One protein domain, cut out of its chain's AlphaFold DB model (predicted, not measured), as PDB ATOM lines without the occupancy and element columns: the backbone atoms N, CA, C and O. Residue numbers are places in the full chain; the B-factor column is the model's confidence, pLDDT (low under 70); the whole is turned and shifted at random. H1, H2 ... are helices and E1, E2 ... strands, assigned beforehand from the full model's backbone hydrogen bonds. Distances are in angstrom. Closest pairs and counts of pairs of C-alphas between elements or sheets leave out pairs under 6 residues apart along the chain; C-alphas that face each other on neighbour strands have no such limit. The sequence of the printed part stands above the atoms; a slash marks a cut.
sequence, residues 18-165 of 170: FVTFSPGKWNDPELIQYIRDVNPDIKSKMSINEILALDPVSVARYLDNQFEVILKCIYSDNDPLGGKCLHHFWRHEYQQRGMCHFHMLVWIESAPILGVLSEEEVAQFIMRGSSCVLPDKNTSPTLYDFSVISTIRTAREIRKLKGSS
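This is residues 18 to 165 of the 170 residues of the protein "Helitron_like_N domain-containing protein" of Sipha flava (yellow sugarcane aphid) (UniProt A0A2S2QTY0). The long helix H3 runs through the middle of an elongated body, with a small three-stranded sheet over one side of it and H5 alongside it on another. H1 and H2 gather at one end, H4 makes the other end beyond the sheet, and residues 159 to 165, of which 159 to 163 belong to H6, stick out sideways. The printed part has 148 residues, with six named helices and three named strands in the order E1, H1, H2, H3, E2, E3, H4, H5, H6; the sheet, in the order E1, E3, E2, is antiparallel, and the class is mixed, helices and strands. The whole is only just loose, close to compact, with a radius of gyration of the C-alphas of 18.1 A and spans of 60 by 38 by 29 A.

Find C-alpha 18 at (-53.694, -27.086, -35.989), where strand E1, residues 18 to 21, begins. Next come H1, residues 29 to 38, and H2, residues 48 to 54. From C-alpha 56 at (-29.372, -15.520, -37.455), H3 runs 26.8 A to residue 74. Look then for E2, residues 85 to 93, 22.5 A long, and E3, residues 101 to 108, 21.8 A. After them come H4, residues 119 to 129, H5, residues 141 to 152, and H6, residues 154 to 163, which ends at C-alpha 163 (-38.313, 6.245, -33.941).

Start at H3, on one face of the sheet at a height of 10.0 A, two layers, helix and sheet; it lies over E3 and runs along the strands, at 15 degrees to E3 on the local plane. In the sheet, N 19 and O 104 of E1 and E3 are 2.8 A apart, within hydrogen-bond range; in the hairpin of E2 and E3, N 91 and O 103 are 2.9 A apart. H3 touches H5 with residues 66 to 73 alone, at a shallow tilt of 11 degrees, opposite ways; the closest C-alphas, of Cys 73 and Phe 146, are 6.5 A apart. With residues 58 to 62 alone H3 touches H1, closest at the C-alphas of Ile 35 and Ser 58, 6.9 A. H1 touches H2, closest at the C-alphas of Ile 32 and Ile 48, 7.2 A. H6 only just touches H3, with 3 pairs of C-alphas within 8 A, the closest those of Gln 66 and Thr 154, 7.2 A. H4 touches no helix. Every O i to N i+4 pair is within hydrogen-bond range in H1, H2, H3 and H4, against 7 of 8 in H5 and 4 of 6 in H6.

The C-alphas of Asp 41 and Val 116, the two farthest apart, are 60.3 A apart. The printed part has no cut, and its one long link is H4 to H5. The mean pLDDT of the printed part is 78.8; look for values under 70 at residues 25 to 27, 95 to 98, 132 and 147 to 165.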
ATOM      1  N   PHE A  18     -55.146 -27.061 -36.108       90.69
ATOM      2  CA  PHE A  18     -53.694 -27.086 -35.989       90.69
ATOM      3  C   PHE A  18     -53.101 -26.459 -37.250       90.69
ATOM      4  O   PHE A  18     -53.327 -26.951 -38.355       90.69
ATOM      5  N   VAL A  19     -52.366 -25.364 -37.084       89.00
ATOM      6  CA  VAL A  19     -51.810 -24.564 -38.177       89.00
ATOM      7  C   VAL A  19     -50.296 -24.510 -38.035       89.00
ATOM      8  O   VAL A  19     -49.770 -24.320 -36.939       89.00
ATOM      9  N   THR A  20     -49.589 -24.674 -39.152       88.06
ATOM     10  CA  THR A  20     -48.134 -24.515 -39.212       88.06
ATOM     11  C   THR A  20     -47.784 -23.358 -40.135       88.06
ATOM     12  O   THR A  20     -48.187 -23.358 -41.296       88.06
ATOM     13  N   PHE A  21     -47.007 -22.398 -39.634       86.12
ATOM     14  CA  PHE A  21     -46.438 -21.322 -40.441       86.12
ATOM     15  C   PHE A  21     -44.974 -21.628 -40.714       86.12
ATOM     16  O   PHE A  21     -44.138 -21.650 -39.805       86.12
ATOM     17  N   SER A  22     -44.684 -21.862 -41.988       81.50
ATOM     18  CA  SER A  22     -43.344 -22.158 -42.476       81.50
ATOM     19  C   SER A  22     -42.873 -20.997 -43.341       81.50
ATOM     20  O   SER A  22     -43.406 -20.805 -44.436       81.50
ATOM     21  N   PRO A  23     -41.891 -20.207 -42.891       75.88
ATOM     22  CA  PRO A  23     -41.371 -19.119 -43.697       75.88
ATOM     23  C   PRO A  23     -40.604 -19.672 -44.908       75.88
ATOM     24  O   PRO A  23     -39.737 -20.547 -44.790       75.88
ATOM     25  N   GLY A  24     -40.942 -19.167 -46.095       71.25
ATOM     26  CA  GLY A  24     -40.341 -19.577 -47.361       71.25
ATOM     27  C   GLY A  24     -38.901 -19.084 -47.492       71.25
ATOM     28  O   GLY A  24     -38.663 -17.995 -47.998       71.25
ATOM     29  N   LYS A  25     -37.934 -19.912 -47.080       63.47
ATOM     30  CA  LYS A  25     -36.485 -19.599 -46.999       63.47
ATOM     31  C   LYS A  25     -35.858 -19.017 -48.277       63.47
ATOM     32  O   LYS A  25     -34.826 -18.361 -48.201       63.47
ATOM     33  N   TRP A  26     -36.438 -19.300 -49.443       60.94
ATOM     34  CA  TRP A  26     -35.775 -19.157 -50.746       60.94
ATOM     35  C   TRP A  26     -36.292 -18.003 -51.603       60.94
ATOM     36  O   TRP A  26     -35.667 -17.673 -52.605       60.94
ATOM     37  N   ASN A  27     -37.430 -17.413 -51.236       67.06
ATOM     38  CA  ASN A  27     -38.121 -16.431 -52.070       67.06
ATOM     39  C   ASN A  27     -38.735 -15.301 -51.233       67.06
ATOM     40  O   ASN A  27     -39.863 -14.886 -51.479       67.06
ATOM     41  N   ASP A  28     -37.997 -14.835 -50.222       77.62
ATOM     42  CA  ASP A  28     -38.366 -13.664 -49.424       77.62
ATOM     43  C   ASP A  28     -37.367 -12.518 -49.696       77.62
ATOM     44  O   ASP A  28     -36.343 -12.393 -49.010       77.62
ATOM     45  N   PRO A  29     -37.602 -11.703 -50.744       82.06
ATOM     46  CA  PRO A  29     -36.734 -10.574 -51.061       82.06
ATOM     47  C   PRO A  29     -36.736  -9.509 -49.956       82.06
ATOM     48  O   PRO A  29     -35.741  -8.799 -49.807       82.06
ATOM     49  N   GLU A  30     -37.806  -9.414 -49.160       83.31
ATOM     50  CA  GLU A  30     -37.892  -8.465 -48.051       83.31
ATOM     51  C   GLU A  30     -36.966  -8.852 -46.906       83.31
ATOM     52  O   GLU A  30     -36.252  -7.996 -46.388       83.31
ATOM     53  N   LEU A  31     -36.927 -10.137 -46.547       85.69
ATOM     54  CA  LEU A  31     -35.991 -10.656 -45.555       85.69
ATOM     55  C   LEU A  31     -34.546 -10.392 -45.992       85.69
ATOM     56  O   LEU A  31     -33.740  -9.896 -45.206       85.69
ATOM     57  N   ILE A  32     -34.216 -10.668 -47.256       85.06
ATOM     58  CA  ILE A  32     -32.865 -10.431 -47.786       85.06
ATOM     59  C   ILE A  32     -32.514  -8.942 -47.718       85.06
ATOM     60  O   ILE A  32     -31.411  -8.589 -47.290       85.06
ATOM     61  N   GLN A  33     -33.436  -8.065 -48.121       86.00
ATOM     62  CA  GLN A  33     -33.215  -6.624 -48.061       86.00
ATOM     63  C   GLN A  33     -33.075  -6.139 -46.616       86.00
ATOM     64  O   GLN A  33     -32.154  -5.386 -46.319       86.00
ATOM     65  N   TYR A  34     -33.916  -6.626 -45.704       88.06
ATOM     66  CA  TYR A  34     -33.834  -6.316 -44.281       88.06
ATOM     67  C   TYR A  34     -32.464  -6.681 -43.698       88.06
ATOM     68  O   TYR A  34     -31.855  -5.853 -43.022       88.06
ATOM     69  N   ILE A  35     -31.948  -7.879 -43.995       88.81
ATOM     70  CA  ILE A  35     -30.632  -8.320 -43.508       88.81
ATOM     71  C   ILE A  35     -29.495  -7.466 -44.083       88.81
ATOM     72  O   ILE A  35     -28.541  -7.172 -43.365       88.81
ATOM     73  N   ARG A  36     -29.599  -7.011 -45.338       87.31
ATOM     74  CA  ARG A  36     -28.631  -6.067 -45.925       87.31
ATOM     75  C   ARG A  36     -28.703  -4.686 -45.278       87.31
ATOM     76  O   ARG A  36     -27.669  -4.084 -45.021       87.31
ATOM     77  N   ASP A  37     -29.906  -4.203 -44.979       88.88
ATOM     78  CA  ASP A  37     -30.110  -2.895 -44.351       88.88
ATOM     79  C   ASP A  37     -29.578  -2.860 -42.913       88.88
ATOM     80  O   ASP A  37     -29.058  -1.836 -42.467       88.88
ATOM     81  N   VAL A  38     -29.716  -3.963 -42.164       89.69
ATOM     82  CA  VAL A  38     -29.173  -4.057 -40.800       89.69
ATOM     83  C   VAL A  38     -27.677  -4.372 -40.769       89.69
ATOM     84  O   VAL A  38     -27.024  -4.006 -39.796       89.69
ATOM     85  N   ASN A  39     -27.130  -4.976 -41.830       88.62
ATOM     86  CA  ASN A  39     -25.716  -5.327 -41.950       88.62
ATOM     87  C   ASN A  39     -25.128  -4.794 -43.275       88.62
ATOM     88  O   ASN A  39     -24.933  -5.567 -44.221       88.62
ATOM     89  N   PRO A  40     -24.811  -3.488 -43.360       85.56
ATOM     90  CA  PRO A  40     -24.337  -2.862 -44.598       85.56
ATOM     91  C   PRO A  40     -22.991  -3.419 -45.094       85.56
ATOM     92  O   PRO A  40     -22.673  -3.295 -46.275       85.56
ATOM     93  N   ASP A  41     -22.223  -4.066 -44.216       86.00
ATOM     94  CA  ASP A  41     -20.924  -4.665 -44.535       86.00
ATOM     95  C   ASP A  41     -21.034  -6.035 -45.240       86.00
ATOM     96  O   ASP A  41     -20.029  -6.574 -45.719       86.00
ATOM     97  N   ILE A  42     -22.239  -6.622 -45.329       82.38
ATOM     98  CA  ILE A  42     -22.455  -7.893 -46.036       82.38
ATOM     99  C   ILE A  42     -22.234  -7.692 -47.539       82.38
ATOM    100  O   ILE A  42     -22.906  -6.911 -48.213       82.38
ATOM    101  N   LYS A  43     -21.290  -8.455 -48.098       75.44
ATOM    102  CA  LYS A  43     -20.879  -8.349 -49.504       75.44
ATOM    103  C   LYS A  43     -21.931  -8.939 -50.450       75.44
ATOM    104  O   LYS A  43     -22.481 -10.009 -50.208       75.44
ATOM    105  N   SER A  44     -22.115  -8.307 -51.610       71.44
ATOM    106  CA  SER A  44     -23.132  -8.675 -52.613       71.44
ATOM    107  C   SER A  44     -22.952 -10.043 -53.291       71.44
ATOM    108  O   SER A  44     -23.883 -10.515 -53.934       71.44
ATOM    109  N   LYS A  45     -21.779 -10.682 -53.165       81.12
ATOM    110  CA  LYS A  45     -21.461 -11.967 -53.823       81.12
ATOM    111  C   LYS A  45     -21.916 -13.210 -53.046       81.12
ATOM    112  O   LYS A  45     -21.773 -14.310 -53.566       81.12
ATOM    113  N   MET A  46     -22.406 -13.052 -51.817       82.62
ATOM    114  CA  MET A  46     -22.824 -14.175 -50.972       82.62
ATOM    115  C   MET A  46     -24.170 -14.745 -51.429       82.62
ATOM    116  O   MET A  46     -25.059 -14.009 -51.863       82.62
ATOM    117  N   SER A  47     -24.331 -16.060 -51.307       85.94
ATOM    118  CA  SER A  47     -25.615 -16.734 -51.488       85.94
ATOM    119  C   SER A  47     -26.600 -16.350 -50.378       85.94
ATOM    120  O   SER A  47     -26.208 -15.937 -49.286       85.94
ATOM    121  N   ILE A  48     -27.901 -16.525 -50.633       81.62
ATOM    122  CA  ILE A  48     -28.961 -16.233 -49.653       81.62
ATOM    123  C   ILE A  48     -28.719 -16.996 -48.343       81.62
ATOM    124  O   ILE A  48     -28.812 -16.408 -47.272       81.62
ATOM    125  N   ASN A  49     -28.334 -18.273 -48.416       83.38
ATOM    126  CA  ASN A  49     -28.044 -19.078 -47.227       83.38
ATOM    127  C   ASN A  49     -26.918 -18.495 -46.383       83.38
ATOM    128  O   ASN A  49     -27.027 -18.461 -45.161       83.38
ATOM    129  N   GLU A  50     -25.848 -18.038 -47.028       85.94
ATOM    130  CA  GLU A  50     -24.723 -17.441 -46.320       85.94
ATOM    131  C   GLU A  50     -25.140 -16.116 -45.675       85.94
ATOM    132  O   GLU A  50     -24.812 -15.883 -44.518       85.94
ATOM    133  N   ILE A  51     -25.937 -15.291 -46.363       84.88
ATOM    134  CA  ILE A  51     -26.474 -14.038 -45.808       84.88
ATOM    135  C   ILE A  51     -27.337 -14.310 -44.566       84.88
ATOM    136  O   ILE A  51     -27.158 -13.656 -43.541       84.88
ATOM    137  N   LEU A  52     -28.249 -15.285 -44.630       86.00
ATOM    138  CA  LEU A  52     -29.122 -15.628 -43.502       86.00
ATOM    139  C   LEU A  52     -28.349 -16.258 -42.332       86.00
ATOM    140  O   LEU A  52     -28.704 -16.042 -41.174       86.00
ATOM    141  N   ALA A  53     -27.294 -17.026 -42.617       86.19
ATOM    142  CA  ALA A  53     -26.456 -17.657 -41.600       86.19
ATOM    143  C   ALA A  53     -25.494 -16.678 -40.905       86.19
ATOM    144  O   ALA A  53     -25.059 -16.963 -39.791       86.19
ATOM    145  N   LEU A  54     -25.165 -15.544 -41.533       88.00
ATOM    146  CA  LEU A  54     -24.294 -14.523 -40.945       88.00
ATOM    147  C   LEU A  54     -24.948 -13.769 -39.783       88.00
ATOM    148  O   LEU A  54     -24.263 -13.424 -38.824       88.00
ATOM    149  N   ASP A  55     -26.255 -13.512 -39.863       88.19
ATOM    150  CA  ASP A  55     -27.004 -12.806 -38.819       88.19
ATOM    151  C   ASP A  55     -28.311 -13.539 -38.461       88.19
ATOM    152  O   ASP A  55     -29.421 -13.059 -38.731       88.19
ATOM    153  N   PRO A  56     -28.208 -14.719 -37.821       86.56
ATOM    154  CA  PRO A  56     -29.372 -15.520 -37.455       86.56
ATOM    155  C   PRO A  56     -30.266 -14.819 -36.421       86.56
ATOM    156  O   PRO A  56     -31.450 -15.137 -36.320       86.56
ATOM    157  N   VAL A  57     -29.730 -13.851 -35.667       88.81
ATOM    158  CA  VAL A  57     -30.484 -13.081 -34.668       88.81
ATOM    159  C   VAL A  57     -31.448 -12.120 -35.352       88.81
ATOM    160  O   VAL A  57     -32.621 -12.060 -34.976       88.81
ATOM    161  N   SER A  58     -30.992 -11.375 -36.361       89.56
ATOM    162  CA  SER A  58     -31.887 -10.505 -37.126       89.56
ATOM    163  C   SER A  58     -32.886 -11.316 -37.945       89.56
ATOM    164  O   SER A  58     -34.056 -10.942 -37.984       89.56
ATOM    165  N   VAL A  59     -32.483 -12.461 -38.512       87.44
ATOM    166  CA  VAL A  59     -33.423 -13.374 -39.188       87.44
ATOM    167  C   VAL A  59     -34.523 -13.831 -38.228       87.44
ATOM    168  O   VAL A  59     -35.699 -13.696 -38.555       87.44
ATOM    169  N   ALA A  60     -34.175 -14.303 -37.026       86.94
ATOM    170  CA  ALA A  60     -35.165 -14.703 -36.024       86.94
ATOM    171  C   ALA A  60     -36.110 -13.545 -35.664       86.94
ATOM    172  O   ALA A  60     -37.324 -13.704 -35.716       86.94
ATOM    173  N   ARG A  61     -35.565 -12.346 -35.416       88.50
ATOM    174  CA  ARG A  61     -36.366 -11.152 -35.104       88.50
ATOM    175  C   ARG A  61     -37.339 -10.780 -36.224       88.50
ATOM    176  O   ARG A  61     -38.457 -10.352 -35.945       88.50
ATOM    177  N   TYR A  62     -36.917 -10.893 -37.481       88.50
ATOM    178  CA  TYR A  62     -37.788 -10.653 -38.628       88.50
ATOM    179  C   TYR A  62     -38.957 -11.642 -38.642       88.50
ATOM    180  O   TYR A  62     -40.108 -11.226 -38.751       88.50
ATOM    181  N   LEU A  63     -38.667 -12.933 -38.472       87.06
ATOM    182  CA  LEU A  63     -39.682 -13.987 -38.457       87.06
ATOM    183  C   LEU A  63     -40.668 -13.823 -37.294       87.06
ATOM    184  O   LEU A  63     -41.869 -13.969 -37.503       87.06
ATOM    185  N   ASP A  64     -40.184 -13.449 -36.111       87.69
ATOM    186  CA  ASP A  64     -41.032 -13.175 -34.946       87.69
ATOM    187  C   ASP A  64     -41.986 -12.008 -35.218       87.69
ATOM    188  O   ASP A  64     -43.183 -12.101 -34.954       87.69
ATOM    189  N   ASN A  65     -41.484 -10.922 -35.815       87.94
ATOM    190  CA  ASN A  65     -42.319  -9.776 -36.177       87.94
ATOM    191  C   ASN A  65     -43.394 -10.153 -37.207       87.94
ATOM    192  O   ASN A  65     -44.536  -9.707 -37.083       87.94
ATOM    193  N   GLN A  66     -43.052 -10.981 -38.199       85.25
ATOM    194  CA  GLN A  66     -44.023 -11.487 -39.172       85.25
ATOM    195  C   GLN A  66     -45.088 -12.352 -38.494       85.25
ATOM    196  O   GLN A  66     -46.280 -12.199 -38.765       85.25
ATOM    197  N   PHE A  67     -44.679 -13.219 -37.569       87.69
ATOM    198  CA  PHE A  67     -45.604 -14.059 -36.825       87.69
ATOM    199  C   PHE A  67     -46.555 -13.241 -35.937       87.69
ATOM    200  O   PHE A  67     -47.752 -13.507 -35.908       87.69
ATOM    201  N   GLU A  68     -46.076 -12.175 -35.294       88.62
ATOM    202  CA  GLU A  68     -46.925 -11.247 -34.533       88.62
ATOM    203  C   GLU A  68     -47.979 -10.551 -35.411       88.62
ATOM    204  O   GLU A  68     -49.113 -10.328 -34.981       88.62
ATOM    205  N   VAL A  69     -47.645 -10.212 -36.661       86.31
ATOM    206  CA  VAL A  69     -48.624  -9.672 -37.622       86.31
ATOM    207  C   VAL A  69     -49.665 -10.730 -37.993       86.31
ATOM    208  O   VAL A  69     -50.856 -10.420 -38.031       86.31
ATOM    209  N   ILE A  70     -49.244 -11.980 -38.199       87.00
ATOM    210  CA  ILE A  70     -50.146 -13.111 -38.450       87.00
ATOM    211  C   ILE A  70     -51.103 -13.316 -37.268       87.00
ATOM    212  O   ILE A  70     -52.309 -13.434 -37.476       87.00
ATOM    213  N   LEU A  71     -50.605 -13.287 -36.027       89.81
ATOM    214  CA  LEU A  71     -51.447 -13.385 -34.833       89.81
ATOM    215  C   LEU A  71     -52.483 -12.257 -34.781       89.81
ATOM    216  O   LEU A  71     -53.658 -12.517 -34.533       89.81
ATOM    217  N   LYS A  72     -52.089 -11.013 -35.074       88.56
ATOM    218  CA  LYS A  72     -53.037  -9.885 -35.150       88.56
ATOM    219  C   LYS A  72     -54.106 -10.092 -36.221       88.56
ATOM    220  O   LYS A  72     -55.256  -9.741 -35.981       88.56
ATOM    221  N   CYS A  73     -53.742 -10.663 -37.369       87.56
ATOM    222  CA  CYS A  73     -54.696 -11.007 -38.421       87.56
ATOM    223  C   CYS A  73     -55.718 -12.041 -37.923       87.56
ATOM    224  O   CYS A  73     -56.920 -11.812 -38.044       87.56
ATOM    225  N   ILE A  74     -55.253 -13.118 -37.281       89.50
ATOM    226  CA  ILE A  74     -56.100 -14.190 -36.723       89.50
ATOM    227  C   ILE A  74     -57.118 -13.663 -35.706       89.50
ATOM    228  O   ILE A  74     -58.230 -14.177 -35.630       89.50
ATOM    229  N   TYR A  75     -56.743 -12.643 -34.935       89.12
ATOM    230  CA  TYR A  75     -57.616 -11.985 -33.961       89.12
ATOM    231  C   TYR A  75     -58.427 -10.812 -34.527       89.12
ATOM    232  O   TYR A  75     -59.115 -10.136 -33.765       89.12
ATOM    233  N   SER A  76     -58.328 -10.526 -35.826       87.25
ATOM    234  CA  SER A  76     -59.086  -9.439 -36.443       87.25
ATOM    235  C   SER A  76     -60.556  -9.812 -36.639       87.25
ATOM    236  O   SER A  76     -60.882 -10.979 -36.836       87.25
ATOM    237  N   ASP A  77     -61.423  -8.802 -36.699       86.69
ATOM    238  CA  ASP A  77     -62.874  -8.961 -36.901       86.69
ATOM    239  C   ASP A  77     -63.260  -9.492 -38.302       86.69
ATOM    240  O   ASP A  77     -64.438  -9.572 -38.634       86.69
ATOM    241  N   ASN A  78     -62.279  -9.825 -39.150       82.31
ATOM    242  CA  ASN A  78     -62.513 -10.416 -40.473       82.31
ATOM    243  C   ASN A  78     -62.580 -11.948 -40.431       82.31
ATOM    244  O   ASN A  78     -62.712 -12.560 -41.487       82.31
ATOM    245  N   ASP A  79     -62.425 -12.555 -39.249       87.06
ATOM    246  CA  ASP A  79     -62.545 -13.996 -39.026       87.06
ATOM    247  C   ASP A  79     -61.798 -14.841 -40.078       87.06
ATOM    248  O   ASP A  79     -62.387 -15.715 -40.722       87.06
ATOM    249  N   PRO A  80     -60.480 -14.621 -40.276       84.25
ATOM    250  CA  PRO A  80     -59.739 -15.210 -41.397       84.25
ATOM    251  C   PRO A  80     -59.675 -16.742 -41.367       84.25
ATOM    252  O   PRO A  80     -59.325 -17.360 -42.365       84.25
ATOM    253  N   LEU A  81     -59.999 -17.359 -40.227       86.75
ATOM    254  CA  LEU A  81     -60.060 -18.811 -40.049       86.75
ATOM    255  C   LEU A  81     -61.501 -19.354 -40.074       86.75
ATOM    256  O   LEU A  81     -61.744 -20.469 -39.619       86.75
ATOM    257  N   GLY A  82     -62.458 -18.580 -40.596       84.19
ATOM    258  CA  GLY A  82     -63.863 -18.973 -40.729       84.19
ATOM    259  C   GLY A  82     -64.727 -18.724 -39.488       84.19
ATOM    260  O   GLY A  82     -65.889 -19.134 -39.480       84.19
ATOM    261  N   GLY A  83     -64.173 -18.065 -38.467       88.25
ATOM    262  CA  GLY A  83     -64.863 -17.603 -37.263       88.25
ATOM    263  C   GLY A  83     -63.910 -16.899 -36.289       88.25
ATOM    264  O   GLY A  83     -62.691 -16.875 -36.499       88.25
ATOM    265  N   LYS A  84     -64.467 -16.372 -35.197       92.38
ATOM    266  CA  LYS A  84     -63.726 -15.615 -34.183       92.38
ATOM    267  C   LYS A  84     -62.750 -16.492 -33.401       92.38
ATOM    268  O   LYS A  84     -63.129 -17.508 -32.817       92.38
ATOM    269  N   CYS A  85     -61.491 -16.065 -33.316       92.69
ATOM    270  CA  CYS A  85     -60.482 -16.732 -32.495       92.69
ATOM    271  C   CYS A  85     -60.696 -16.443 -30.999       92.69
ATOM    272  O   CYS A  85     -60.586 -15.301 -30.549       92.69
ATOM    273  N   LEU A  86     -60.968 -17.486 -30.210       93.25
ATOM    274  CA  LEU A  86     -61.138 -17.397 -28.755       93.25
ATOM    275  C   LEU A  86     -59.807 -17.535 -28.019       93.25
ATOM    276  O   LEU A  86     -59.541 -16.838 -27.040       93.25
ATOM    277  N   HIS A  87     -58.965 -18.454 -28.482       92.69
ATOM    278  CA  HIS A  87     -57.692 -18.769 -27.851       92.69
ATOM    279  C   HIS A  87     -56.722 -19.354 -28.875       92.69
ATOM    280  O   HIS A  87     -57.131 -19.976 -29.856       92.69
ATOM    281  N   HIS A  88     -55.428 -19.197 -28.615       93.06
ATOM    282  CA  HIS A  88     -54.378 -19.868 -29.363       93.06
ATOM    283  C   HIS A  88     -53.267 -20.325 -28.416       93.06
ATOM    284  O   HIS A  88     -53.034 -19.747 -27.354       93.06
ATOM    285  N   PHE A  89     -52.565 -21.375 -28.809       93.62
ATOM    286  CA  PHE A  89     -51.330 -21.816 -28.179       93.62
ATOM    287  C   PHE A  89     -50.332 -22.096 -29.283       93.62
ATOM    288  O   PHE A  89     -50.693 -22.722 -30.271       93.62
ATOM    289  N   TRP A  90     -49.083 -21.674 -29.131       93.38
ATOM    290  CA  TRP A  90     -48.093 -21.873 -30.177       93.38
ATOM    291  C   TRP A  90     -46.702 -22.145 -29.614       93.38
ATOM    292  O   TRP A  90     -46.412 -21.859 -28.448       93.38
ATOM    293  N   ARG A  91     -45.846 -22.729 -30.452       91.19
ATOM    294  CA  ARG A  91     -44.431 -22.967 -30.163       91.19
ATOM    295  C   ARG A  91     -43.566 -22.735 -31.393       91.19
ATOM    296  O   ARG A  91     -43.991 -22.988 -32.520       91.19
ATOM    297  N   HIS A  92     -42.334 -22.308 -31.129       87.56
ATOM    298  CA  HIS A  92     -41.238 -22.362 -32.087       87.56
ATOM    299  C   HIS A  92     -40.725 -23.787 -32.213       87.56
ATOM    300  O   HIS A  92     -40.492 -24.460 -31.204       87.56
ATOM    301  N   GLU A  93     -40.459 -24.202 -33.442       84.31
ATOM    302  CA  GLU A  93     -39.776 -25.452 -33.716       84.31
ATOM    303  C   GLU A  93     -38.690 -25.254 -34.769       84.31
ATOM    304  O   GLU A  93     -38.938 -24.818 -35.894       84.31
ATOM    305  N   TYR A  94     -37.463 -25.613 -34.404       77.75
ATOM    306  CA  TYR A  94     -36.354 -25.697 -35.340       77.75
ATOM    307  C   TYR A  94     -36.257 -27.131 -35.837       77.75
ATOM    308  O   TYR A  94     -35.642 -27.996 -35.215       77.75
ATOM    309  N   GLN A  95     -36.859 -27.384 -36.992       66.56
ATOM    310  CA  GLN A  95     -36.534 -28.570 -37.767       66.56
ATOM    311  C   GLN A  95     -35.046 -28.455 -38.133       66.56
ATOM    312  O   GLN A  95     -34.617 -27.386 -38.564       66.56
ATOM    313  N   GLN A  96     -34.249 -29.518 -37.980       62.28
ATOM    314  CA  GLN A  96     -32.778 -29.551 -38.169       62.28
ATOM    315  C   GLN A  96     -32.272 -29.137 -39.582       62.28
ATOM    316  O   GLN A  96     -31.135 -29.400 -39.956       62.28
ATOM    317  N   ARG A  97     -33.123 -28.515 -40.404       61.34
ATOM    318  CA  ARG A  97     -32.944 -28.154 -41.812       61.34
ATOM    319  C   ARG A  97     -33.189 -26.656 -42.087       61.34
ATOM    320  O   ARG A  97     -33.574 -26.291 -43.198       61.34
ATOM    321  N   GLY A  98     -33.040 -25.759 -41.106       67.56
ATOM    322  CA  GLY A  98     -32.952 -24.300 -41.329       67.56
ATOM    323  C   GLY A  98     -33.889 -23.439 -40.468       67.56
ATOM    324  O   GLY A  98     -34.008 -23.681 -39.276       67.56
ATOM    325  N   MET A  99     -34.515 -22.412 -41.071       73.31
ATOM    326  CA  MET A  99     -35.389 -21.433 -40.387       73.31
ATOM    327  C   MET A  99     -36.526 -22.062 -39.569       73.31
ATOM    328  O   MET A  99     -37.037 -23.124 -39.927       73.31
ATOM    329  N   CYS A 100     -36.904 -21.352 -38.502       80.12
ATOM    330  CA  CYS A 100     -37.934 -21.727 -37.538       80.12
ATOM    331  C   CYS A 100     -39.301 -21.947 -38.201       80.12
ATOM    332  O   CYS A 100     -39.708 -21.162 -39.056       80.12
ATOM    333  N   HIS A 101     -40.020 -22.974 -37.758       85.62
ATOM    334  CA  HIS A 101     -41.451 -23.134 -37.989       85.62
ATOM    335  C   HIS A 101     -42.232 -22.701 -36.751       85.62
ATOM    336  O   HIS A 101     -41.744 -22.807 -35.623       85.62
ATOM    337  N   PHE A 102     -43.456 -22.238 -36.970       88.62
ATOM    338  CA  PHE A 102     -44.396 -21.938 -35.901       88.62
ATOM    339  C   PHE A 102     -45.534 -22.943 -35.962       88.62
ATOM    340  O   PHE A 102     -46.265 -22.988 -36.949       88.62
ATOM    341  N   HIS A 103     -45.690 -23.736 -34.908       90.88
ATOM    342  CA  HIS A 103     -46.819 -24.648 -34.763       90.88
ATOM    343  C   HIS A 103     -47.820 -24.038 -33.798       90.88
ATOM    344  O   HIS A 103     -47.446 -23.637 -32.694       90.88
ATOM    345  N   MET A 104     -49.082 -23.963 -34.208       91.88
ATOM    346  CA  MET A 104     -50.132 -23.287 -33.465       91.88
ATOM    347  C   MET A 104     -51.407 -24.125 -33.401       91.88
ATOM    348  O   MET A 104     -51.883 -24.650 -34.402       91.88
ATOM    349  N   LEU A 105     -51.973 -24.207 -32.204       93.00
ATOM    350  CA  LEU A 105     -53.320 -24.679 -31.925       93.00
ATOM    351  C   LEU A 105     -54.240 -23.467 -31.800       93.00
ATOM    352  O   LEU A 105     -53.878 -22.493 -31.137       93.00
ATOM    353  N   VAL A 106     -55.421 -23.534 -32.408       91.69
ATOM    354  CA  VAL A 106     -56.398 -22.438 -32.427       91.69
ATOM    355  C   VAL A 106     -57.770 -22.947 -32.012       91.69
ATOM    356  O   VAL A 106     -58.198 -24.012 -32.458       91.69
ATOM    357  N   TRP A 107     -58.467 -22.170 -31.186       93.38
ATOM    358  CA  TRP A 107     -59.847 -22.401 -30.773       93.38
ATOM    359  C   TRP A 107     -60.732 -21.335 -31.407       93.38
ATOM    360  O   TRP A 107     -60.576 -20.148 -31.112       93.38
ATOM    361  N   ILE A 108     -61.640 -21.765 -32.278       91.31
ATOM    362  CA  ILE A 108     -62.569 -20.894 -32.997       91.31
ATOM    363  C   ILE A 108     -63.958 -21.002 -32.364       91.31
ATOM    364  O   ILE A 108     -64.421 -22.096 -32.037       91.31
ATOM    365  N   GLU A 109     -64.611 -19.859 -32.174       90.06
ATOM    366  CA  GLU A 109     -65.983 -19.780 -31.679       90.06
ATOM    367  C   GLU A 109     -66.949 -20.506 -32.623       90.06
ATOM    368  O   GLU A 109     -66.875 -20.350 -33.840       90.06
ATOM    369  N   SER A 110     -67.867 -21.296 -32.058       84.56
ATOM    370  CA  SER A 110     -68.900 -22.030 -32.809       84.56
ATOM    371  C   SER A 110     -68.358 -22.938 -33.925       84.56
ATOM    372  O   SER A 110     -69.038 -23.187 -34.920       84.56
ATOM    373  N   ALA A 111     -67.132 -23.444 -33.768       86.69
ATOM    374  CA  ALA A 111     -66.558 -24.415 -34.687       86.69
ATOM    375  C   ALA A 111     -67.388 -25.712 -34.748       86.69
ATOM    376  O   ALA A 111     -67.945 -26.136 -33.728       86.69
ATOM    377  N   PRO A 112     -67.446 -26.381 -35.913       86.69
ATOM    378  CA  PRO A 112     -68.265 -27.566 -36.073       86.69
ATOM    379  C   PRO A 112     -67.758 -28.735 -35.219       86.69
ATOM    380  O   PRO A 112     -66.556 -28.990 -35.126       86.69
ATOM    381  N   ILE A 113     -68.691 -29.479 -34.620       83.94
ATOM    382  CA  ILE A 113     -68.380 -30.679 -33.839       83.94
ATOM    383  C   ILE A 113     -68.433 -31.894 -34.769       83.94
ATOM    384  O   ILE A 113     -69.493 -32.253 -35.285       83.94
ATOM    385  N   LEU A 114     -67.279 -32.538 -34.956       81.81
ATOM    386  CA  LEU A 114     -67.160 -33.755 -35.759       81.81
ATOM    387  C   LEU A 114     -68.081 -34.860 -35.217       81.81
ATOM    388  O   LEU A 114     -68.087 -35.133 -34.015       81.81
ATOM    389  N   GLY A 115     -68.839 -35.497 -36.110       82.88
ATOM    390  CA  GLY A 115     -69.796 -36.558 -35.774       82.88
ATOM    391  C   GLY A 115     -71.148 -36.068 -35.243       82.88
ATOM    392  O   GLY A 115     -72.017 -36.895 -34.984       82.88
ATOM    393  N   VAL A 116     -71.335 -34.751 -35.086       88.75
ATOM    394  CA  VAL A 116     -72.637 -34.132 -34.777       88.75
ATOM    395  C   VAL A 116     -73.194 -33.418 -36.007       88.75
ATOM    396  O   VAL A 116     -74.353 -33.627 -36.352       88.75
ATOM    397  N   LEU A 117     -72.374 -32.586 -36.652       88.31
ATOM    398  CA  LEU A 117     -72.738 -31.878 -37.884       88.31
ATOM    399  C   LEU A 117     -72.434 -32.719 -39.124       88.31
ATOM    400  O   LEU A 117     -71.609 -33.638 -39.065       88.31
ATOM    401  N   SER A 118     -73.091 -32.389 -40.238       93.19
ATOM    402  CA  SER A 118     -72.889 -33.102 -41.500       93.19
ATOM    403  C   SER A 118     -71.483 -32.861 -42.059       93.19
ATOM    404  O   SER A 118     -70.825 -31.858 -41.758       93.19
ATOM    405  N   GLU A 119     -71.007 -33.781 -42.897       91.94
ATOM    406  CA  GLU A 119     -69.703 -33.637 -43.553       91.94
ATOM    407  C   GLU A 119     -69.649 -32.372 -44.421       91.94
ATOM    408  O   GLU A 119     -68.623 -31.693 -44.466       91.94
ATOM    409  N   GLU A 120     -70.768 -32.000 -45.046       93.44
ATOM    410  CA  GLU A 120     -70.908 -30.780 -45.838       93.44
ATOM    411  C   GLU A 120     -70.745 -29.519 -44.984       93.44
ATOM    412  O   GLU A 120     -70.049 -28.591 -45.395       93.44
ATOM    413  N   GLU A 121     -71.342 -29.474 -43.790       89.69
ATOM    414  CA  GLU A 121     -71.216 -28.331 -42.878       89.69
ATOM    415  C   GLU A 121     -69.772 -28.168 -42.383       89.69
ATOM    416  O   GLU A 121     -69.232 -27.055 -42.349       89.69
ATOM    417  N   VAL A 122     -69.117 -29.287 -42.053       89.12
ATOM    418  CA  VAL A 122     -67.699 -29.313 -41.673       89.12
ATOM    419  C   VAL A 122     -66.822 -28.842 -42.836       89.12
ATOM    420  O   VAL A 122     -65.957 -27.982 -42.649       89.12
ATOM    421  N   ALA A 123     -67.055 -29.355 -44.046       88.62
ATOM    422  CA  ALA A 123     -66.304 -28.974 -45.237       88.62
ATOM    423  C   ALA A 123     -66.468 -27.484 -45.558       88.62
ATOM    424  O   ALA A 123     -65.482 -26.797 -45.826       88.62
ATOM    425  N   GLN A 124     -67.689 -26.949 -45.467       88.50
ATOM    426  CA  GLN A 124     -67.947 -25.524 -45.668       88.50
ATOM    427  C   GLN A 124     -67.210 -24.653 -44.650       88.50
ATOM    428  O   GLN A 124     -66.669 -23.614 -45.026       88.50
ATOM    429  N   PHE A 125     -67.165 -25.059 -43.378       87.19
ATOM    430  CA  PHE A 125     -66.387 -24.349 -42.363       87.19
ATOM    431  C   PHE A 125     -64.896 -24.305 -42.718       87.19
ATOM    432  O   PHE A 125     -64.307 -23.224 -42.716       87.19
ATOM    433  N   ILE A 126     -64.307 -25.450 -43.085       85.56
ATOM    434  CA  ILE A 126     -62.893 -25.532 -43.479       85.56
ATOM    435  C   ILE A 126     -62.629 -24.615 -44.678       85.56
ATOM    436  O   ILE A 126     -61.744 -23.765 -44.613       85.56
ATOM    437  N   MET A 127     -63.450 -24.715 -45.727       83.88
ATOM    438  CA  MET A 127     -63.282 -23.944 -46.962       83.88
ATOM    439  C   MET A 127     -63.345 -22.427 -46.754       83.88
ATOM    440  O   MET A 127     -62.660 -21.698 -47.469       83.88
ATOM    441  N   ARG A 128     -64.118 -21.936 -45.772       81.31
ATOM    442  CA  ARG A 128     -64.140 -20.504 -45.422       81.31
ATOM    443  C   ARG A 128     -62.800 -20.020 -44.867       81.31
ATOM    444  O   ARG A 128     -62.377 -18.921 -45.205       81.31
ATOM    445  N   GLY A 129     -62.145 -20.827 -44.033       75.31
ATOM    446  CA  GLY A 129     -60.860 -20.484 -43.415       75.31
ATOM    447  C   GLY A 129     -59.630 -20.844 -44.256       75.31
ATOM    448  O   GLY A 129     -58.539 -20.351 -43.983       75.31
ATOM    449  N   SER A 130     -59.772 -21.705 -45.268       74.25
ATOM    450  CA  SER A 130     -58.662 -22.244 -46.067       74.25
ATOM    451  C   SER A 130     -58.679 -21.779 -47.529       74.25
ATOM    452  O   SER A 130     -58.437 -22.570 -48.442       74.25
ATOM    453  N   SER A 131     -58.994 -20.506 -47.771       71.00
ATOM    454  CA  SER A 131     -58.948 -19.931 -49.118       71.00
ATOM    455  C   SER A 131     -57.530 -19.488 -49.488       71.00
ATOM    456  O   SER A 131     -56.881 -18.759 -48.743       71.00
ATOM    457  N   CYS A 132     -57.067 -19.877 -50.678       68.56
ATOM    458  CA  CYS A 132     -55.820 -19.378 -51.276       68.56
ATOM    459  C   CYS A 132     -56.048 -18.156 -52.186       68.56
ATOM    460  O   CYS A 132     -55.181 -17.806 -52.988       68.56
ATOM    461  N   VAL A 133     -57.231 -17.542 -52.121       74.56
ATOM    462  CA  VAL A 133     -57.596 -16.393 -52.952       74.56
ATOM    463  C   VAL A 133     -57.202 -15.109 -52.235       74.56
ATOM    464  O   VAL A 133     -57.520 -14.928 -51.061       74.56
ATOM    465  N   LEU A 134     -56.527 -14.204 -52.949       78.44
ATOM    466  CA  LEU A 134     -56.256 -12.865 -52.436       78.44
ATOM    467  C   LEU A 134     -57.602 -12.160 -52.162       78.44
ATOM    468  O   LEU A 134     -58.413 -12.074 -53.088       78.44
ATOM    469  N   PRO A 135     -57.858 -11.666 -50.935       80.88
ATOM    470  CA  PRO A 135     -59.094 -10.955 -50.615       80.88
ATOM    471  C   PRO A 135     -59.317  -9.767 -51.555       80.88
ATOM    472  O   PRO A 135     -58.358  -9.182 -52.050       80.88
ATOM    473  N   ASP A 136     -60.561  -9.363 -51.800       84.06
ATOM    474  CA  ASP A 136     -60.799  -8.137 -52.565       84.06
ATOM    475  C   ASP A 136     -60.527  -6.904 -51.689       84.06
ATOM    476  O   ASP A 136     -60.961  -6.807 -50.539       84.06
ATOM    477  N   LYS A 137     -59.787  -5.941 -52.245       86.44
ATOM    478  CA  LYS A 137     -59.357  -4.739 -51.523       86.44
ATOM    479  C   LYS A 137     -60.526  -3.844 -51.104       86.44
ATOM    480  O   LYS A 137     -60.418  -3.137 -50.107       86.44
ATOM    481  N   ASN A 138     -61.615  -3.835 -51.866       87.00
ATOM    482  CA  ASN A 138     -62.764  -2.979 -51.597       87.00
ATOM    483  C   ASN A 138     -63.703  -3.619 -50.571       87.00
ATOM    484  O   ASN A 138     -64.287  -2.904 -49.763       87.00
ATOM    485  N   THR A 139     -63.842  -4.949 -50.583       83.25
ATOM    486  CA  THR A 139     -64.742  -5.664 -49.662       83.25
ATOM    487  C   THR A 139     -64.082  -6.038 -48.339       83.25
ATOM    488  O   THR A 139     -64.752  -6.095 -47.311       83.25
ATOM    489  N   SER A 140     -62.776  -6.300 -48.329       79.31
ATOM    490  CA  SER A 140     -62.035  -6.711 -47.133       79.31
ATOM    491  C   SER A 140     -60.650  -6.055 -47.101       79.31
ATOM    492  O   SER A 140     -59.633  -6.752 -47.152       79.31
ATOM    493  N   PRO A 141     -60.583  -4.710 -46.996       82.88
ATOM    494  CA  PRO A 141     -59.332  -3.952 -47.080       82.88
ATOM    495  C   PRO A 141     -58.316  -4.374 -46.018       82.88
ATOM    496  O   PRO A 141     -57.133  -4.476 -46.312       82.88
ATOM    497  N   THR A 142     -58.770  -4.675 -44.801       79.81
ATOM    498  CA  THR A 142     -57.902  -5.106 -43.698       79.81
ATOM    499  C   THR A 142     -57.268  -6.469 -43.966       79.81
ATOM    500  O   THR A 142     -56.074  -6.647 -43.742       79.81
ATOM    501  N   LEU A 143     -58.046  -7.435 -44.467       75.31
ATOM    502  CA  LEU A 143     -57.534  -8.766 -44.785       75.31
ATOM    503  C   LEU A 143     -56.633  -8.728 -46.024       75.31
ATOM    504  O   LEU A 143     -55.572  -9.346 -46.017       75.31
ATOM    505  N   TYR A 144     -57.003  -7.934 -47.037       81.50
ATOM    506  CA  TYR A 144     -56.147  -7.632 -48.183       81.50
ATOM    507  C   TYR A 144     -54.811  -7.050 -47.729       81.50
ATOM    508  O   TYR A 144     -53.755  -7.538 -48.120       81.50
ATOM    509  N   ASP A 145     -54.850  -6.049 -46.850       78.31
ATOM    510  CA  ASP A 145     -53.651  -5.451 -46.287       78.31
ATOM    511  C   ASP A 145     -52.835  -6.493 -45.525       78.31
ATOM    512  O   ASP A 145     -51.638  -6.534 -45.737       78.31
ATOM    513  N   PHE A 146     -53.414  -7.389 -44.720       73.00
ATOM    514  CA  PHE A 146     -52.642  -8.464 -44.078       73.00
ATOM    515  C   PHE A 146     -51.993  -9.427 -45.085       73.00
ATOM    516  O   PHE A 146     -50.814  -9.751 -44.933       73.00
ATOM    517  N   SER A 147     -52.720  -9.833 -46.131       65.69
ATOM    518  CA  SER A 147     -52.207 -10.695 -47.208       65.69
ATOM    519  C   SER A 147     -51.121 -10.021 -48.055       65.69
ATOM    520  O   SER A 147     -50.267 -10.693 -48.630       65.69
ATOM    521  N   VAL A 148     -51.135  -8.690 -48.145       59.94
ATOM    522  CA  VAL A 148     -50.153  -7.898 -48.900       59.94
ATOM    523  C   VAL A 148     -49.001  -7.418 -48.007       59.94
ATOM    524  O   VAL A 148     -47.866  -7.321 -48.467       59.94
ATOM    525  N   ILE A 149     -49.242  -7.159 -46.720       53.38
ATOM    526  CA  ILE A 149     -48.252  -6.726 -45.719       53.38
ATOM    527  C   ILE A 149     -47.262  -7.848 -45.418       53.38
ATOM    528  O   ILE A 149     -46.094  -7.529 -45.197       53.38
ATOM    529  N   SER A 150     -47.662  -9.123 -45.522       48.28
ATOM    530  CA  SER A 150     -46.714 -10.249 -45.528       48.28
ATOM    531  C   SER A 150     -45.707 -10.195 -46.689       48.28
ATOM    532  O   SER A 150     -44.761 -10.975 -46.689       48.28
ATOM    533  N   THR A 151     -45.905  -9.290 -47.655       40.75
ATOM    534  CA  THR A 151     -45.100  -9.149 -48.876       40.75
ATOM    535  C   THR A 151     -44.473  -7.750 -49.052       40.75
ATOM    536  O   THR A 151     -43.628  -7.615 -49.932       40.75
ATOM    537  N   ILE A 152     -44.891  -6.699 -48.313       41.47
ATOM    538  CA  ILE A 152     -44.531  -5.287 -48.638       41.47
ATOM    539  C   ILE A 152     -44.069  -4.406 -47.442       41.47
ATOM    540  O   ILE A 152     -43.558  -3.295 -47.650       41.47
ATOM    541  N   ARG A 153     -44.279  -4.780 -46.165       39.22
ATOM    542  CA  ARG A 153     -44.245  -3.772 -45.067       39.22
ATOM    543  C   ARG A 153     -43.421  -4.087 -43.825       39.22
ATOM    544  O   ARG A 153     -43.393  -3.243 -42.921       39.22
ATOM    545  N   THR A 154     -42.671  -5.181 -43.793       40.72
ATOM    546  CA  THR A 154     -41.841  -5.525 -42.625       40.72
ATOM    547  C   THR A 154     -40.724  -4.493 -42.386       40.72
ATOM    548  O   THR A 154     -40.408  -4.148 -41.247       40.72
ATOM    549  N   ALA A 155     -40.211  -3.856 -43.446       37.50
ATOM    550  CA  ALA A 155     -39.178  -2.818 -43.344       37.50
ATOM    551  C   ALA A 155     -39.672  -1.469 -42.761       37.50
ATOM    552  O   ALA A 155     -38.887  -0.709 -42.183       37.50
ATOM    553  N   ARG A 156     -40.969  -1.134 -42.878       33.62
ATOM    554  CA  ARG A 156     -41.505   0.183 -42.461       33.62
ATOM    555  C   ARG A 156     -41.864   0.250 -40.977       33.62
ATOM    556  O   ARG A 156     -41.624   1.284 -40.353       33.62
ATOM    557  N   GLU A 157     -42.380  -0.829 -40.398       40.09
ATOM    558  CA  GLU A 157     -42.716  -0.872 -38.966       40.09
ATOM    559  C   GLU A 157     -41.461  -0.992 -38.083       40.09
ATOM    560  O   GLU A 157     -41.382  -0.344 -37.039       40.09
ATOM    561  N   ILE A 158     -40.399  -1.658 -38.560       41.56
ATOM    562  CA  ILE A 158     -39.083  -1.676 -37.890       41.56
ATOM    563  C   ILE A 158     -38.486  -0.258 -37.775       41.56
ATOM    564  O   ILE A 158     -37.858   0.081 -36.769       41.56
ATOM    565  N   ARG A 159     -38.730   0.618 -38.762       36.66
ATOM    566  CA  ARG A 159     -38.317   2.033 -38.715       36.66
ATOM    567  C   ARG A 159     -39.127   2.855 -37.707       36.66
ATOM    568  O   ARG A 159     -38.552   3.712 -37.039       36.66
ATOM    569  N   LYS A 160     -40.428   2.584 -37.552       36.62
ATOM    570  CA  LYS A 160     -41.277   3.263 -36.554       36.62
ATOM    571  C   LYS A 160     -40.930   2.849 -35.124       36.62
ATOM    572  O   LYS A 160     -40.830   3.715 -34.261       36.62
ATOM    573  N   LEU A 161     -40.632   1.569 -34.890       37.31
ATOM    574  CA  LEU A 161     -40.191   1.075 -33.578       37.31
ATOM    575  C   LEU A 161     -38.842   1.681 -33.139       37.31
ATOM    576  O   LEU A 161     -38.651   1.964 -31.955       37.31
ATOM    577  N   LYS A 162     -37.934   1.977 -34.085       38.62
ATOM    578  CA  LYS A 162     -36.693   2.728 -33.805       38.62
ATOM    579  C   LYS A 162     -36.923   4.228 -33.558       38.62
ATOM    580  O   LYS A 162     -36.154   4.835 -32.821       38.62
ATOM    581  N   GLY A 163     -37.973   4.825 -34.127       32.72
ATOM    582  CA  GLY A 163     -38.313   6.245 -33.941       32.72
ATOM    583  C   GLY A 163     -39.017   6.570 -32.617       32.72
ATOM    584  O   GLY A 163     -38.964   7.709 -32.164       32.72
ATOM    585  N   SER A 164     -39.647   5.583 -31.977       33.22
ATOM    586  CA  SER A 164     -40.358   5.765 -30.701       33.22
ATOM    587  C   SER A 164     -39.499   5.523 -29.452       33.22
ATOM    588  O   SER A 164     -39.958   5.815 -28.355       33.22
ATOM    589  N   SER A 165     -38.261   5.035 -29.599       35.25
ATOM    590  CA  SER A 165     -37.361   4.742 -28.464       35.25
ATOM    591  C   SER A 165     -36.336   5.850 -28.164       35.25
ATOM    592  O   SER A 165     -35.448   5.642 -27.345       35.25
TER     593      SER A 165